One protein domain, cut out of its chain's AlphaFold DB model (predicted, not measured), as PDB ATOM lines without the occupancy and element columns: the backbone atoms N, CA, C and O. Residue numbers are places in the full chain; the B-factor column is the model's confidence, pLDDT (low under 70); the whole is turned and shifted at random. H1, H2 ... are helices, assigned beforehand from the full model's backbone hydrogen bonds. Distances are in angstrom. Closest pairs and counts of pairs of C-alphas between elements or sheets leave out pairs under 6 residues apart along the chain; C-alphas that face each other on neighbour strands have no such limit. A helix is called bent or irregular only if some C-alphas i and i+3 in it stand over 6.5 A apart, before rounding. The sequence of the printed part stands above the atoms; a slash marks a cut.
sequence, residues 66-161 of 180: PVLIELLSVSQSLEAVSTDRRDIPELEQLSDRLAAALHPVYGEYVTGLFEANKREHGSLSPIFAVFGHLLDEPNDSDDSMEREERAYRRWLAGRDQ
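This is residues 66 to 161 of the 180 residues of an uncharacterized protein of Rhodococcus sp. PAMC28707 (UniProt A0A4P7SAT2). A long bent helix, H2, makes the length of the model; H1 folds back along its first arm, H2a, as a helical hairpin, and the short helix H4 packs on its second arm, H2b. H3 sits near the middle, and the turn at residues 84 to 89 sticks out at one end. You have 96 printed residues with four named helices, H1, H2, H3, H4 in chain order, and no named strand: all helix. The whole is compact, with a radius of gyration of the C-alphas of 14.3 A, and elongated, spanning 47 by 30 by 21 A.

Find C-alpha 66 at (98.489, 103.552, 91.604); from there H1 runs 27.2 A to residue 84. H2, residues 89 to 119, was assigned as one helix by its hydrogen bonds but is bent: C-alphas 101 and 104 are 6.9 A apart. Its arms are H2a, residues 89 to 101, 18.6 A, and H2b, residues 104 to 119, 22.9 A. H3, residues 127 to 136, 15.1 A, is irregular: C-alphas 130 and 133 are 7.1 A apart. H4, residues 144 to 156, runs 18.4 A to C-alpha 156 at (115.579, 117.812, 94.425).

H1, with residues 75 to 83 alone, touches H2a at a shallow tilt of 26 degrees, opposite ways; look at their closest C-alphas, Ser 82 and Glu 92, 5.3 A apart. H2a and H2b stand at a steep tilt of 51 degrees. H4, with residues 153 to 156 alone, touches H2b, the closest C-alphas being Phe 114 and Leu 156, 5.8 A; the tilt of 34 degrees is shallow, only just short of steep. Every O i to N i+4 pair is within hydrogen-bond range in H1, H2a and H4, against 10 of 12 in H2b and 4 of 6 in H3.

The farthest C-alphas, Asp 87 and Glu 120, are 47.4 A apart. The printed part has no cut and no long link. Confidence is under 70 at residues 121 to 130 and 160 to 161.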
ATOM      1  N   PRO A  66      99.335 103.525  92.799       82.94
ATOM      2  CA  PRO A  66      98.489 103.552  91.604       82.94
ATOM      3  C   PRO A  66      97.201 104.369  91.777       82.94
ATOM      4  O   PRO A  66      96.767 105.029  90.841       82.94
ATOM      5  N   VAL A  67      96.611 104.361  92.978       87.38
ATOM      6  CA  VAL A  67      95.402 105.142  93.286       87.38
ATOM      7  C   VAL A  67      95.731 106.629  93.357       87.38
ATOM      8  O   VAL A  67      94.980 107.443  92.832       87.38
ATOM      9  N   LEU A  68      96.866 106.987  93.963       83.75
ATOM     10  CA  LEU A  68      97.325 108.376  94.006       83.75
ATOM     11  C   LEU A  68      97.594 108.924  92.594       83.75
ATOM     12  O   LEU A  68      97.169 110.031  92.282       83.75
ATOM     13  N   ILE A  69      98.248 108.137  91.732       83.06
ATOM     14  CA  ILE A  69      98.499 108.500  90.328       83.06
ATOM     15  C   ILE A  69      97.182 108.723  89.574       83.06
ATOM     16  O   ILE A  69      97.052 109.716  88.863       83.06
ATOM     17  N   GLU A  70      96.199 107.840  89.756       87.25
ATOM     18  CA  GLU A  70      94.885 107.986  89.124       87.25
ATOM     19  C   GLU A  70      94.168 109.261  89.590       87.25
ATOM     20  O   GLU A  70      93.671 110.027  88.768       87.25
ATOM     21  N   LEU A  71      94.172 109.548  90.897       88.44
ATOM     22  CA  LEU A  71      93.576 110.772  91.447       88.44
ATOM     23  C   LEU A  71      94.215 112.035  90.860       88.44
ATOM     24  O   LEU A  71      93.504 112.976  90.503       88.44
ATOM     25  N   LEU A  72      95.540 112.042  90.709       84.31
ATOM     26  CA  LEU A  72      96.261 113.146  90.077       84.31
ATOM     27  C   LEU A  72      95.902 113.284  88.596       84.31
ATOM     28  O   LEU A  72      95.716 114.403  88.122       84.31
ATOM     29  N   SER A  73      95.779 112.174  87.868       85.81
ATOM     30  CA  SER A  73      95.373 112.185  86.457       85.81
ATOM     31  C   SER A  73      93.957 112.739  86.278       85.81
ATOM     32  O   SER A  73      93.699 113.512  85.354       85.81
ATOM     33  N   VAL A  74      93.034 112.375  87.172       90.31
ATOM     34  CA  VAL A  74      91.660 112.895  87.176       90.31
ATOM     35  C   VAL A  74      91.643 114.387  87.502       90.31
ATOM     36  O   VAL A  74      90.951 115.135  86.815       90.31
ATOM     37  N   SER A  75      92.427 114.832  88.488       89.94
ATOM     38  CA  SER A  75      92.547 116.255  88.837       89.94
ATOM     39  C   SER A  75      93.048 117.091  87.655       89.94
ATOM     40  O   SER A  75      92.433 118.097  87.321       89.94
ATOM     41  N   GLN A  76      94.093 116.636  86.960       85.44
ATOM     42  CA  GLN A  76      94.618 117.308  85.761       85.44
ATOM     43  C   GLN A  76      93.606 117.326  84.611       85.44
ATOM     44  O   GLN A  76      93.462 118.317  83.898       85.44
ATOM     45  N   SER A  77      92.878 116.224  84.420       89.62
ATOM     46  CA  SER A  77      91.833 116.159  83.394       89.62
ATOM     47  C   SER A  77      90.703 117.147  83.698       89.62
ATOM     48  O   SER A  77      90.175 117.774  82.784       89.62
ATOM     49  N   LEU A  78      90.345 117.310  84.975       90.50
ATOM     50  CA  LEU A  78      89.344 118.279  85.415       90.50
ATOM     51  C   LEU A  78      89.808 119.721  85.178       90.50
ATOM     52  O   LEU A  78      89.029 120.529  84.676       90.50
ATOM     53  N   GLU A  79      91.073 120.018  85.462       89.31
ATOM     54  CA  GLU A  79      91.688 121.325  85.216       89.31
ATOM     55  C   GLU A  79      91.705 121.684  83.722       89.31
ATOM     56  O   GLU A  79      91.331 122.796  83.335       89.31
ATOM     57  N   ALA A  80      92.046 120.725  82.856       89.38
ATOM     58  CA  ALA A  80      92.001 120.917  81.407       89.38
ATOM     59  C   ALA A  80      90.574 121.232  80.923       89.38
ATOM     60  O   ALA A  80      90.363 122.180  80.166       89.38
ATOM     61  N   VAL A  81      89.573 120.490  81.414       92.38
ATOM     62  CA  VAL A  81      88.162 120.738  81.077       92.38
ATOM     63  C   VAL A  81      87.694 122.091  81.615       92.38
ATOM     64  O   VAL A  81      86.970 122.793  80.914       92.38
ATOM     65  N   SER A  82      88.113 122.476  82.823       92.75
ATOM     66  CA  SER A  82      87.845 123.799  83.397       92.75
ATOM     67  C   SER A  82      88.393 124.919  82.507       92.75
ATOM     68  O   SER A  82      87.671 125.848  82.138       92.75
ATOM     69  N   THR A  83      89.645 124.780  82.069       88.44
ATOM     70  CA  THR A  83      90.329 125.753  81.207       88.44
ATOM     71  C   THR A  83      89.636 125.928  79.854       88.44
ATOM     72  O   THR A  83      89.554 127.054  79.343       88.44
ATOM     73  N   ASP A  84      89.119 124.835  79.286       93.00
ATOM     74  CA  ASP A  84      88.354 124.833  78.036       93.00
ATOM     75  C   ASP A  84      86.932 125.392  78.218       93.00
ATOM     76  O   ASP A  84      86.381 126.023  77.312       93.00
ATOM     77  N   ARG A  85      86.323 125.189  79.394       91.25
ATOM     78  CA  ARG A  85      84.940 125.571  79.726       91.25
ATOM     79  C   ARG A  85      84.875 126.768  80.670       91.25
ATOM     80  O   ARG A  85      84.214 126.736  81.706       91.25
ATOM     81  N   ARG A  86      85.476 127.880  80.238       87.56
ATOM     82  CA  ARG A  86      85.453 129.173  80.961       87.56
ATOM     83  C   ARG A  86      84.057 129.784  81.116       87.56
ATOM     84  O   ARG A  86      83.898 130.803  81.778       87.56
ATOM     85  N   ASP A  87      83.048 129.198  80.476       94.31
ATOM     86  CA  ASP A  87      81.640 129.546  80.645       94.31
ATOM     87  C   ASP A  87      81.035 129.028  81.962       94.31
ATOM     88  O   ASP A  87      79.912 129.411  82.287       94.31
ATOM     89  N   ILE A  88      81.758 128.192  82.722       93.19
ATOM     90  CA  ILE A  88      81.304 127.608  83.993       93.19
ATOM     91  C   ILE A  88      82.300 127.947  85.122       93.19
ATOM     92  O   ILE A  88      83.180 127.140  85.429       93.19
ATOM     93  N   PRO A  89      82.167 129.109  85.788       88.56
ATOM     94  CA  PRO A  89      83.067 129.525  86.872       88.56
ATOM     95  C   PRO A  89      83.086 128.574  88.079       88.56
ATOM     96  O   PRO A  89      84.060 128.517  88.828       88.56
ATOM     97  N   GLU A  90      82.005 127.828  88.310       92.56
ATOM     98  CA  GLU A  90      81.930 126.840  89.389       92.56
ATOM     99  C   GLU A  90      82.846 125.635  89.137       92.56
ATOM    100  O   GLU A  90      83.290 124.996  90.090       92.56
ATOM    101  N   LEU A  91      83.130 125.317  87.870       91.56
ATOM    102  CA  LEU A  91      84.002 124.204  87.504       91.56
ATOM    103  C   LEU A  91      85.463 124.507  87.853       91.56
ATOM    104  O   LEU A  91      86.142 123.641  88.399       91.56
ATOM    105  N   GLU A  92      85.896 125.743  87.614       87.75
ATOM    106  CA  GLU A  92      87.213 126.257  88.007       87.75
ATOM    107  C   GLU A  92      87.393 126.188  89.522       87.75
ATOM    108  O   GLU A  92      88.283 125.495  90.006       87.75
ATOM    109  N   GLN A  93      86.448 126.744  90.285       88.00
ATOM    110  CA  GLN A  93      86.497 126.699  91.751       88.00
ATOM    111  C   GLN A  93      86.538 125.269  92.315       88.00
ATOM    112  O   GLN A  93      87.191 125.013  93.330       88.00
ATOM    113  N   LEU A  94      85.814 124.328  91.698       91.62
ATOM    114  CA  LEU A  94      85.832 122.923  92.111       91.62
ATOM    115  C   LEU A  94      87.155 122.236  91.759       91.62
ATOM    116  O   LEU A  94      87.645 121.446  92.568       91.62
ATOM    117  N   SER A  95      87.718 122.547  90.591       89.88
ATOM    118  CA  SER A  95      89.030 122.064  90.162       89.88
ATOM    119  C   SER A  95      90.123 122.534  91.122       89.88
ATOM    120  O   SER A  95      90.845 121.708  91.677       89.88
ATOM    121  N   ASP A  96      90.162 123.833  91.423       86.31
ATOM    122  CA  ASP A  96      91.155 124.435  92.319       86.31
ATOM    123  C   ASP A  96      91.055 123.863  93.732       86.31
ATOM    124  O   ASP A  96      92.050 123.500  94.361       86.31
ATOM    125  N   ARG A  97      89.826 123.714  94.239       88.62
ATOM    126  CA  ARG A  97      89.593 123.136  95.562       88.62
ATOM    127  C   ARG A  97      90.031 121.671  95.635       88.62
ATOM    128  O   ARG A  97      90.515 121.247  96.686       88.62
ATOM    129  N   LEU A  98      89.847 120.895  94.565       89.44
ATOM    130  CA  LEU A  98      90.324 119.512  94.502       89.44
ATOM    131  C   LEU A  98      91.856 119.463  94.483       89.44
ATOM    132  O   LEU A  98      92.438 118.711  95.266       89.44
ATOM    133  N   ALA A  99      92.495 120.289  93.656       84.44
ATOM    134  CA  ALA A  99      93.950 120.382  93.581       84.44
ATOM    135  C   ALA A  99      94.556 120.755  94.947       84.44
ATOM    136  O   ALA A  99      95.442 120.058  95.450       84.44
ATOM    137  N   ALA A 100      93.996 121.771  95.611       84.19
ATOM    138  CA  ALA A 100      94.409 122.188  96.950       84.19
ATOM    139  C   ALA A 100      94.233 121.076  98.000       84.19
ATOM    140  O   ALA A 100      95.083 120.903  98.871       84.19
ATOM    141  N   ALA A 101      93.156 120.288  97.917       86.25
ATOM    142  CA  ALA A 101      92.921 119.173  98.836       86.25
ATOM    143  C   ALA A 101      93.897 118.002  98.627       86.25
ATOM    144  O   ALA A 101      94.219 117.295  99.582       86.25
ATOM    145  N   LEU A 102      94.371 117.788  97.396       85.19
ATOM    146  CA  LEU A 102      95.348 116.748  97.078       85.19
ATOM    147  C   LEU A 102      96.789 117.170  97.409       85.19
ATOM    148  O   LEU A 102      97.611 116.291  97.677       85.19
ATOM    149  N   HIS A 103      97.089 118.477  97.453       81.81
ATOM    150  CA  HIS A 103      98.443 119.016  97.664       81.81
ATOM    151  C   HIS A 103      99.189 118.422  98.869       81.81
ATOM    152  O   HIS A 103     100.328 117.982  98.694       81.81
ATOM    153  N   PRO A 104      98.587 118.318 100.071       80.88
ATOM    154  CA  PRO A 104      99.270 117.722 101.218       80.88
ATOM    155  C   PRO A 104      99.578 116.235 101.012       80.88
ATOM    156  O   PRO A 104     100.636 115.760 101.414       80.88
ATOM    157  N   VAL A 105      98.672 115.511 100.343       80.00
ATOM    158  CA  VAL A 105      98.760 114.056 100.156       80.00
ATOM    159  C   VAL A 105      99.912 113.691  99.228       80.00
ATOM    160  O   VAL A 105     100.701 112.801  99.544       80.00
ATOM    161  N   TYR A 106     100.032 114.362  98.080       77.81
ATOM    162  CA  TYR A 106     101.152 114.086  97.183       77.81
ATOM    163  C   TYR A 106     102.422 114.834  97.585       77.81
ATOM    164  O   TYR A 106     103.501 114.343  97.287       77.81
ATOM    165  N   GLY A 107     102.335 115.991  98.249       79.88
ATOM    166  CA  GLY A 107     103.497 116.808  98.600       79.88
ATOM    167  C   GLY A 107     104.514 116.059  99.461       79.88
ATOM    168  O   GLY A 107     105.699 116.055  99.131       79.88
ATOM    169  N   GLU A 108     104.048 115.374 100.508       82.19
ATOM    170  CA  GLU A 108     104.892 114.536 101.373       82.19
ATOM    171  C   GLU A 108     105.508 113.367 100.590       82.19
ATOM    172  O   GLU A 108     106.721 113.145 100.627       82.19
ATOM    173  N   TYR A 109     104.684 112.666  99.805       80.81
ATOM    174  CA  TYR A 109     105.128 111.535  98.996       80.81
ATOM    175  C   TYR A 109     106.180 111.933  97.951       80.81
ATOM    176  O   TYR A 109     107.204 111.265  97.812       80.81
ATOM    177  N   VAL A 110     105.940 113.023  97.220       82.50
ATOM    178  CA  VAL A 110     106.820 113.533  96.163       82.50
ATOM    179  C   VAL A 110     108.148 113.987  96.746       82.50
ATOM    180  O   VAL A 110     109.189 113.641  96.192       82.50
ATOM    181  N   THR A 111     108.131 114.705  97.873       85.88
ATOM    182  CA  THR A 111     109.362 115.093  98.568       85.88
ATOM    183  C   THR A 111     110.167 113.851  98.952       85.88
ATOM    184  O   THR A 111     111.308 113.717  98.513       85.88
ATOM    185  N   GLY A 112     109.565 112.886  99.659       84.19
ATOM    186  CA  GLY A 112     110.266 111.663 100.067       84.19
ATOM    187  C   GLY A 112     110.796 110.844  98.884       84.19
ATOM    188  O   GLY A 112     111.932 110.364  98.907       84.19
ATOM    189  N   LEU A 113     110.012 110.735  97.806       83.38
ATOM    190  CA  LEU A 113     110.435 110.078  96.572       83.38
ATOM    191  C   LEU A 113     111.644 110.788  95.953       83.38
ATOM    192  O   LEU A 113     112.606 110.132  95.556       83.38
ATOM    193  N   PHE A 114     111.614 112.112  95.839       83.88
ATOM    194  CA  PHE A 114     112.689 112.863  95.195       83.88
ATOM    195  C   PHE A 114     113.975 112.830  96.009       83.88
ATOM    196  O   PHE A 114     115.051 112.677  95.432       83.88
ATOM    197  N   GLU A 115     113.877 112.881  97.333       87.25
ATOM    198  CA  GLU A 115     115.038 112.701  98.193       87.25
ATOM    199  C   GLU A 115     115.647 111.305  98.050       87.25
ATOM    200  O   GLU A 115     116.858 111.184  97.871       87.25
ATOM    201  N   ALA A 116     114.828 110.248  98.070       83.25
ATOM    202  CA  ALA A 116     115.304 108.876  97.892       83.25
ATOM    203  C   ALA A 116     116.036 108.699  96.550       83.25
ATOM    204  O   ALA A 116     117.153 108.185  96.512       83.25
ATOM    205  N   ASN A 117     115.461 109.211  95.459       79.88
ATOM    206  CA  ASN A 117     116.094 109.137  94.140       79.88
ATOM    207  C   ASN A 117     117.384 109.965  94.054       79.88
ATOM    208  O   ASN A 117     118.360 109.527  93.444       79.88
ATOM    209  N   LYS A 118     117.426 111.141  94.699       79.94
ATOM    210  CA  LYS A 118     118.638 111.968  94.777       79.94
ATOM    211  C   LYS A 118     119.761 111.263  95.546       79.94
ATOM    212  O   LYS A 118     120.919 111.372  95.141       79.94
ATOM    213  N   ARG A 119     119.430 110.509  96.605       83.25
ATOM    214  CA  ARG A 119     120.385 109.697  97.390       83.25
ATOM    215  C   ARG A 119     120.950 108.523  96.590       83.25
ATOM    216  O   ARG A 119     122.149 108.278  96.648       83.25
ATOM    217  N   GLU A 120     120.124 107.821  95.818       77.69
ATOM    218  CA  GLU A 120     120.562 106.651  95.040       77.69
ATOM    219  C   GLU A 120     121.320 107.003  93.742       77.69
ATOM    220  O   GLU A 120     121.669 106.108  92.971       77.69
ATOM    221  N   HIS A 121     121.602 108.290  93.485       64.50
ATOM    222  CA  HIS A 121     122.249 108.788  92.257       64.50
ATOM    223  C   HIS A 121     121.576 108.281  90.961       64.50
ATOM    224  O   HIS A 121     122.213 108.182  89.908       64.50
ATOM    225  N   GLY A 122     120.292 107.921  91.045       58.00
ATOM    226  CA  GLY A 122     119.617 107.036  90.102       58.00
ATOM    227  C   GLY A 122     118.518 107.722  89.300       58.00
ATOM    228  O   GLY A 122     117.814 108.598  89.794       58.00
ATOM    229  N   SER A 123     118.403 107.292  88.038       55.16
ATOM    230  CA  SER A 123     117.407 107.689  87.034       55.16
ATOM    231  C   SER A 123     116.045 108.015  87.637       55.16
ATOM    232  O   SER A 123     115.456 107.174  88.311       55.16
ATOM    233  N   LEU A 124     115.508 109.186  87.285       59.50
ATOM    234  CA  LEU A 124     114.129 109.570  87.566       59.50
ATOM    235  C   LEU A 124     113.199 108.406  87.168       59.50
ATOM    236  O   LEU A 124     113.040 108.106  85.984       59.50
ATOM    237  N   SER A 125     112.651 107.693  88.159       62.34
ATOM    238  CA  SER A 125     111.623 106.659  87.978       62.34
ATOM    239  C   SER A 125     110.511 107.170  87.043       62.34
ATOM    240  O   SER A 125     110.201 108.357  87.105       62.34
ATOM    241  N   PRO A 126     109.844 106.334  86.219       62.12
ATOM    242  CA  PRO A 126     108.718 106.762  85.372       62.12
ATOM    243  C   PRO A 126     107.629 107.548  86.120       62.12
ATOM    244  O   PRO A 126     106.941 108.380  85.538       62.12
ATOM    245  N   ILE A 127     107.519 107.326  87.431       64.19
ATOM    246  CA  ILE A 127     106.651 108.076  88.341       64.19
ATOM    247  C   ILE A 127     106.981 109.585  88.350       64.19
ATOM    248  O   ILE A 127     106.067 110.396  88.424       64.19
ATOM    249  N   PHE A 128     108.243 109.997  88.179       66.00
ATOM    250  CA  PHE A 128     108.610 111.414  88.031       66.00
ATOM    251  C   PHE A 128     107.928 112.092  86.850       66.00
ATOM    252  O   PHE A 128     107.614 113.272  86.946       66.00
ATOM    253  N   ALA A 129     107.709 111.377  85.740       66.56
ATOM    254  CA  ALA A 129     107.056 111.964  84.574       66.56
ATOM    255  C   ALA A 129     105.618 112.379  84.906       66.56
ATOM    256  O   ALA A 129     105.167 113.429  84.455       66.56
ATOM    257  N   VAL A 130     104.938 111.609  85.766       69.50
ATOM    258  CA  VAL A 130     103.605 111.953  86.276       69.50
ATOM    259  C   VAL A 130     103.663 113.240  87.087       69.50
ATOM    260  O   VAL A 130     102.808 114.091  86.916       69.50
ATOM    261  N   PHE A 131     104.690 113.426  87.915       73.94
ATOM    262  CA  PHE A 131     104.857 114.620  88.751       73.94
ATOM    263  C   PHE A 131     105.520 115.805  88.036       73.94
ATOM    264  O   PHE A 131     105.669 116.870  88.632       73.94
ATOM    265  N   GLY A 132     105.898 115.647  86.764       74.56
ATOM    266  CA  GLY A 132     106.548 116.694  85.979       74.56
ATOM    267  C   GLY A 132     105.711 117.969  85.901       74.56
ATOM    268  O   GLY A 132     106.244 119.043  86.138       74.56
ATOM    269  N   HIS A 133     104.400 117.853  85.677       72.56
ATOM    270  CA  HIS A 133     103.505 119.015  85.614       72.56
ATOM    271  C   HIS A 133     103.477 119.815  86.930       72.56
ATOM    272  O   HIS A 133     103.539 121.038  86.895       72.56
ATOM    273  N   LEU A 134     103.499 119.142  88.089       73.19
ATOM    274  CA  LEU A 134     103.557 119.797  89.408       73.19
ATOM    275  C   LEU A 134     104.872 120.550  89.623       73.19
ATOM    276  O   LEU A 134     104.941 121.533  90.360       73.19
ATOM    277  N   LEU A 135     105.947 120.074  88.994       76.62
ATOM    278  CA  LEU A 135     107.225 120.769  88.998       76.62
ATOM    279  C   LEU A 135     107.248 121.963  88.036       76.62
ATOM    280  O   LEU A 135     108.033 122.879  88.274       76.62
ATOM    281  N   ASP A 136     106.418 121.949  86.993       77.50
ATOM    282  CA  ASP A 136     106.342 122.980  85.949       77.50
ATOM    283  C   ASP A 136     105.364 124.121  86.281       77.50
ATOM    284  O   ASP A 136     105.455 125.196  85.691       77.50
ATOM    285  N   GLU A 137     104.461 123.917  87.242       76.38
ATOM    286  CA  GLU A 137     103.538 124.941  87.739       76.38
ATOM    287  C   GLU A 137     104.295 126.194  88.239       76.38
ATOM    288  O   GLU A 137     105.401 126.080  88.773       76.38
ATOM    289  N   PRO A 138     103.764 127.421  88.115       75.38
ATOM    290  CA  PRO A 138     104.351 128.590  88.768       75.38
ATOM    291  C   PRO A 138     104.518 128.400  90.290       75.38
ATOM    292  O   PRO A 138     103.780 127.665  90.941       75.38
ATOM    293  N   ASN A 139     105.551 129.017  90.879       77.56
ATOM    294  CA  ASN A 139     105.730 129.021  92.341       77.56
ATOM    295  C   ASN A 139     105.236 130.339  92.945       77.56
ATOM    296  O   ASN A 139     106.011 131.104  93.517       77.56
ATOM    297  N   ASP A 140     103.957 130.619  92.746       76.56
ATOM    298  CA  ASP A 140     103.279 131.861  93.108       76.56
ATOM    299  C   ASP A 140     102.292 131.697  94.272       76.56
ATOM    300  O   ASP A 140     101.530 132.619  94.544       76.56
ATOM    301  N   SER A 141     102.340 130.569  95.001       77.62
ATOM    302  CA  SER A 141     101.533 130.381  96.219       77.62
ATOM    303  C   SER A 141     101.707 131.576  97.157       77.62
ATOM    304  O   SER A 141     102.825 132.049  97.342       77.62
ATOM    305  N   ASP A 142     100.631 132.068  97.771       79.38
ATOM    306  CA  ASP A 142     100.701 133.162  98.745       79.38
ATOM    307  C   ASP A 142     101.351 132.725 100.072       79.38
ATOM    308  O   ASP A 142     101.926 133.558 100.788       79.38
ATOM    309  N   ASP A 143     101.351 131.421 100.363       83.12
ATOM    310  CA  ASP A 143     101.969 130.831 101.547       83.12
ATOM    311  C   ASP A 143     103.489 130.689 101.368       83.12
ATOM    312  O   ASP A 143     103.991 129.994 100.482       83.12
ATOM    313  N   SER A 144     104.259 131.338 102.248       84.38
ATOM    314  CA  SER A 144     105.721 131.259 102.230       84.38
ATOM    315  C   SER A 144     106.264 129.851 102.456       84.38
ATOM    316  O   SER A 144     107.279 129.515 101.850       84.38
ATOM    317  N   MET A 145     105.616 129.047 103.306       84.19
ATOM    318  CA  MET A 145     106.053 127.673 103.568       84.19
ATOM    319  C   MET A 145     105.815 126.799 102.340       84.19
ATOM    320  O   MET A 145     106.709 126.073 101.913       84.19
ATOM    321  N   GLU A 146     104.647 126.921 101.714       83.12
ATOM    322  CA  GLU A 146     104.334 126.172 100.498       83.12
ATOM    323  C   GLU A 146     105.250 126.568  99.331       83.12
ATOM    324  O   GLU A 146     105.743 125.694  98.612       83.12
ATOM    325  N   ARG A 147     105.550 127.868  99.176       86.50
ATOM    326  CA  ARG A 147     106.528 128.336  98.182       86.50
ATOM    327  C   ARG A 147     107.906 127.716  98.389       86.50
ATOM    328  O   ARG A 147     108.553 127.335  97.410       86.50
ATOM    329  N   GLU A 148     108.372 127.620  99.632       88.12
ATOM    330  CA  GLU A 148     109.669 127.014  99.948       88.12
ATOM    331  C   GLU A 148     109.662 125.500  99.689       88.12
ATOM    332  O   GLU A 148     110.594 124.987  99.071       88.12
ATOM    333  N   GLU A 149     108.586 124.794 100.041       88.38
ATOM    334  CA  GLU A 149     108.419 123.362  99.754       88.38
ATOM    335  C   GLU A 149     108.407 123.059  98.248       88.38
ATOM    336  O   GLU A 149     109.091 122.147  97.775       88.38
ATOM    337  N   ARG A 150     107.670 123.847  97.455       86.50
ATOM    338  CA  ARG A 150     107.670 123.735  95.986       86.50
ATOM    339  C   ARG A 150     109.060 124.005  95.413       86.50
ATOM    340  O   ARG A 150     109.502 123.294  94.504       86.50
ATOM    341  N   ALA A 151     109.770 124.989  95.968       88.31
ATOM    342  CA  ALA A 151     111.133 125.290  95.558       88.31
ATOM    343  C   ALA A 151     112.094 124.132  95.874       88.31
ATOM    344  O   ALA A 151     112.856 123.716  94.998       88.31
ATOM    345  N   TYR A 152     111.996 123.559  97.074       89.94
ATOM    346  CA  TYR A 152     112.791 122.414  97.507       89.94
ATOM    347  C   TYR A 152     112.570 121.188  96.609       89.94
ATOM    348  O   TYR A 152     113.536 120.587  96.137       89.94
ATOM    349  N   ARG A 153     111.317 120.862  96.253       87.88
ATOM    350  CA  ARG A 153     110.996 119.740  95.346       87.88
ATOM    351  C   ARG A 153     111.622 119.893  93.956       87.88
ATOM    352  O   ARG A 153     112.151 118.924  93.414       87.88
ATOM    353  N   ARG A 154     111.615 121.101  93.380       87.44
ATOM    354  CA  ARG A 154     112.279 121.380  92.089       87.44
ATOM    355  C   ARG A 154     113.793 121.232  92.177       87.44
ATOM    356  O   ARG A 154     114.389 120.617  91.293       87.44
ATOM    357  N   TRP A 155     114.394 121.722  93.262       88.62
ATOM    358  CA  TRP A 155     115.821 121.550  93.533       88.62
ATOM    359  C   TRP A 155     116.211 120.073  93.697       88.62
ATOM    360  O   TRP A 155     117.258 119.644  93.202       88.62
ATOM    361  N   LEU A 156     115.371 119.260  94.346       86.50
ATOM    362  CA  LEU A 156     115.579 117.812  94.425       86.50
ATOM    363  C   LEU A 156     115.517 117.147  93.042       86.50
ATOM    364  O   LEU A 156     116.334 116.279  92.749       86.50
ATOM    365  N   ALA A 157     114.602 117.595  92.177       80.38
ATOM    366  CA  ALA A 157     114.440 117.097  90.811       80.38
ATOM    367  C   ALA A 157     115.476 117.642  89.805       80.38
ATOM    368  O   ALA A 157     115.439 117.276  88.631       80.38
ATOM    369  N   GLY A 158     116.381 118.532  90.232       79.50
ATOM    370  CA  GLY A 158     117.376 119.158  89.357       79.50
ATOM    371  C   GLY A 158     116.778 120.093  88.301       79.50
ATOM    372  O   GLY A 158     117.438 120.371  87.300       79.50
ATOM    373  N   ARG A 159     115.535 120.559  88.495       74.25
ATOM    374  CA  ARG A 159     114.909 121.554  87.618       74.25
ATOM    375  C   ARG A 159     115.293 122.960  88.069       74.25
ATOM    376  O   ARG A 159     115.269 123.274  89.256       74.25
ATOM    377  N   ASP A 160     115.683 123.739  87.068       59.66
ATOM    378  CA  ASP A 160     116.315 125.054  87.106       59.66
ATOM    379  C   ASP A 160     115.789 125.973  88.217       59.66
ATOM    380  O   ASP A 160     114.589 126.246  88.305       59.66
ATOM    381  N   GLN A 161     116.699 126.465  89.056       61.84
ATOM    382  CA  GLN A 161     116.426 127.588  89.941       61.84
ATOM    383  C   GLN A 161     117.666 128.464  90.071       61.84
ATOM    384  O   GLN A 161     118.732 128.013  90.503       61.84
TER     385      GLN A 161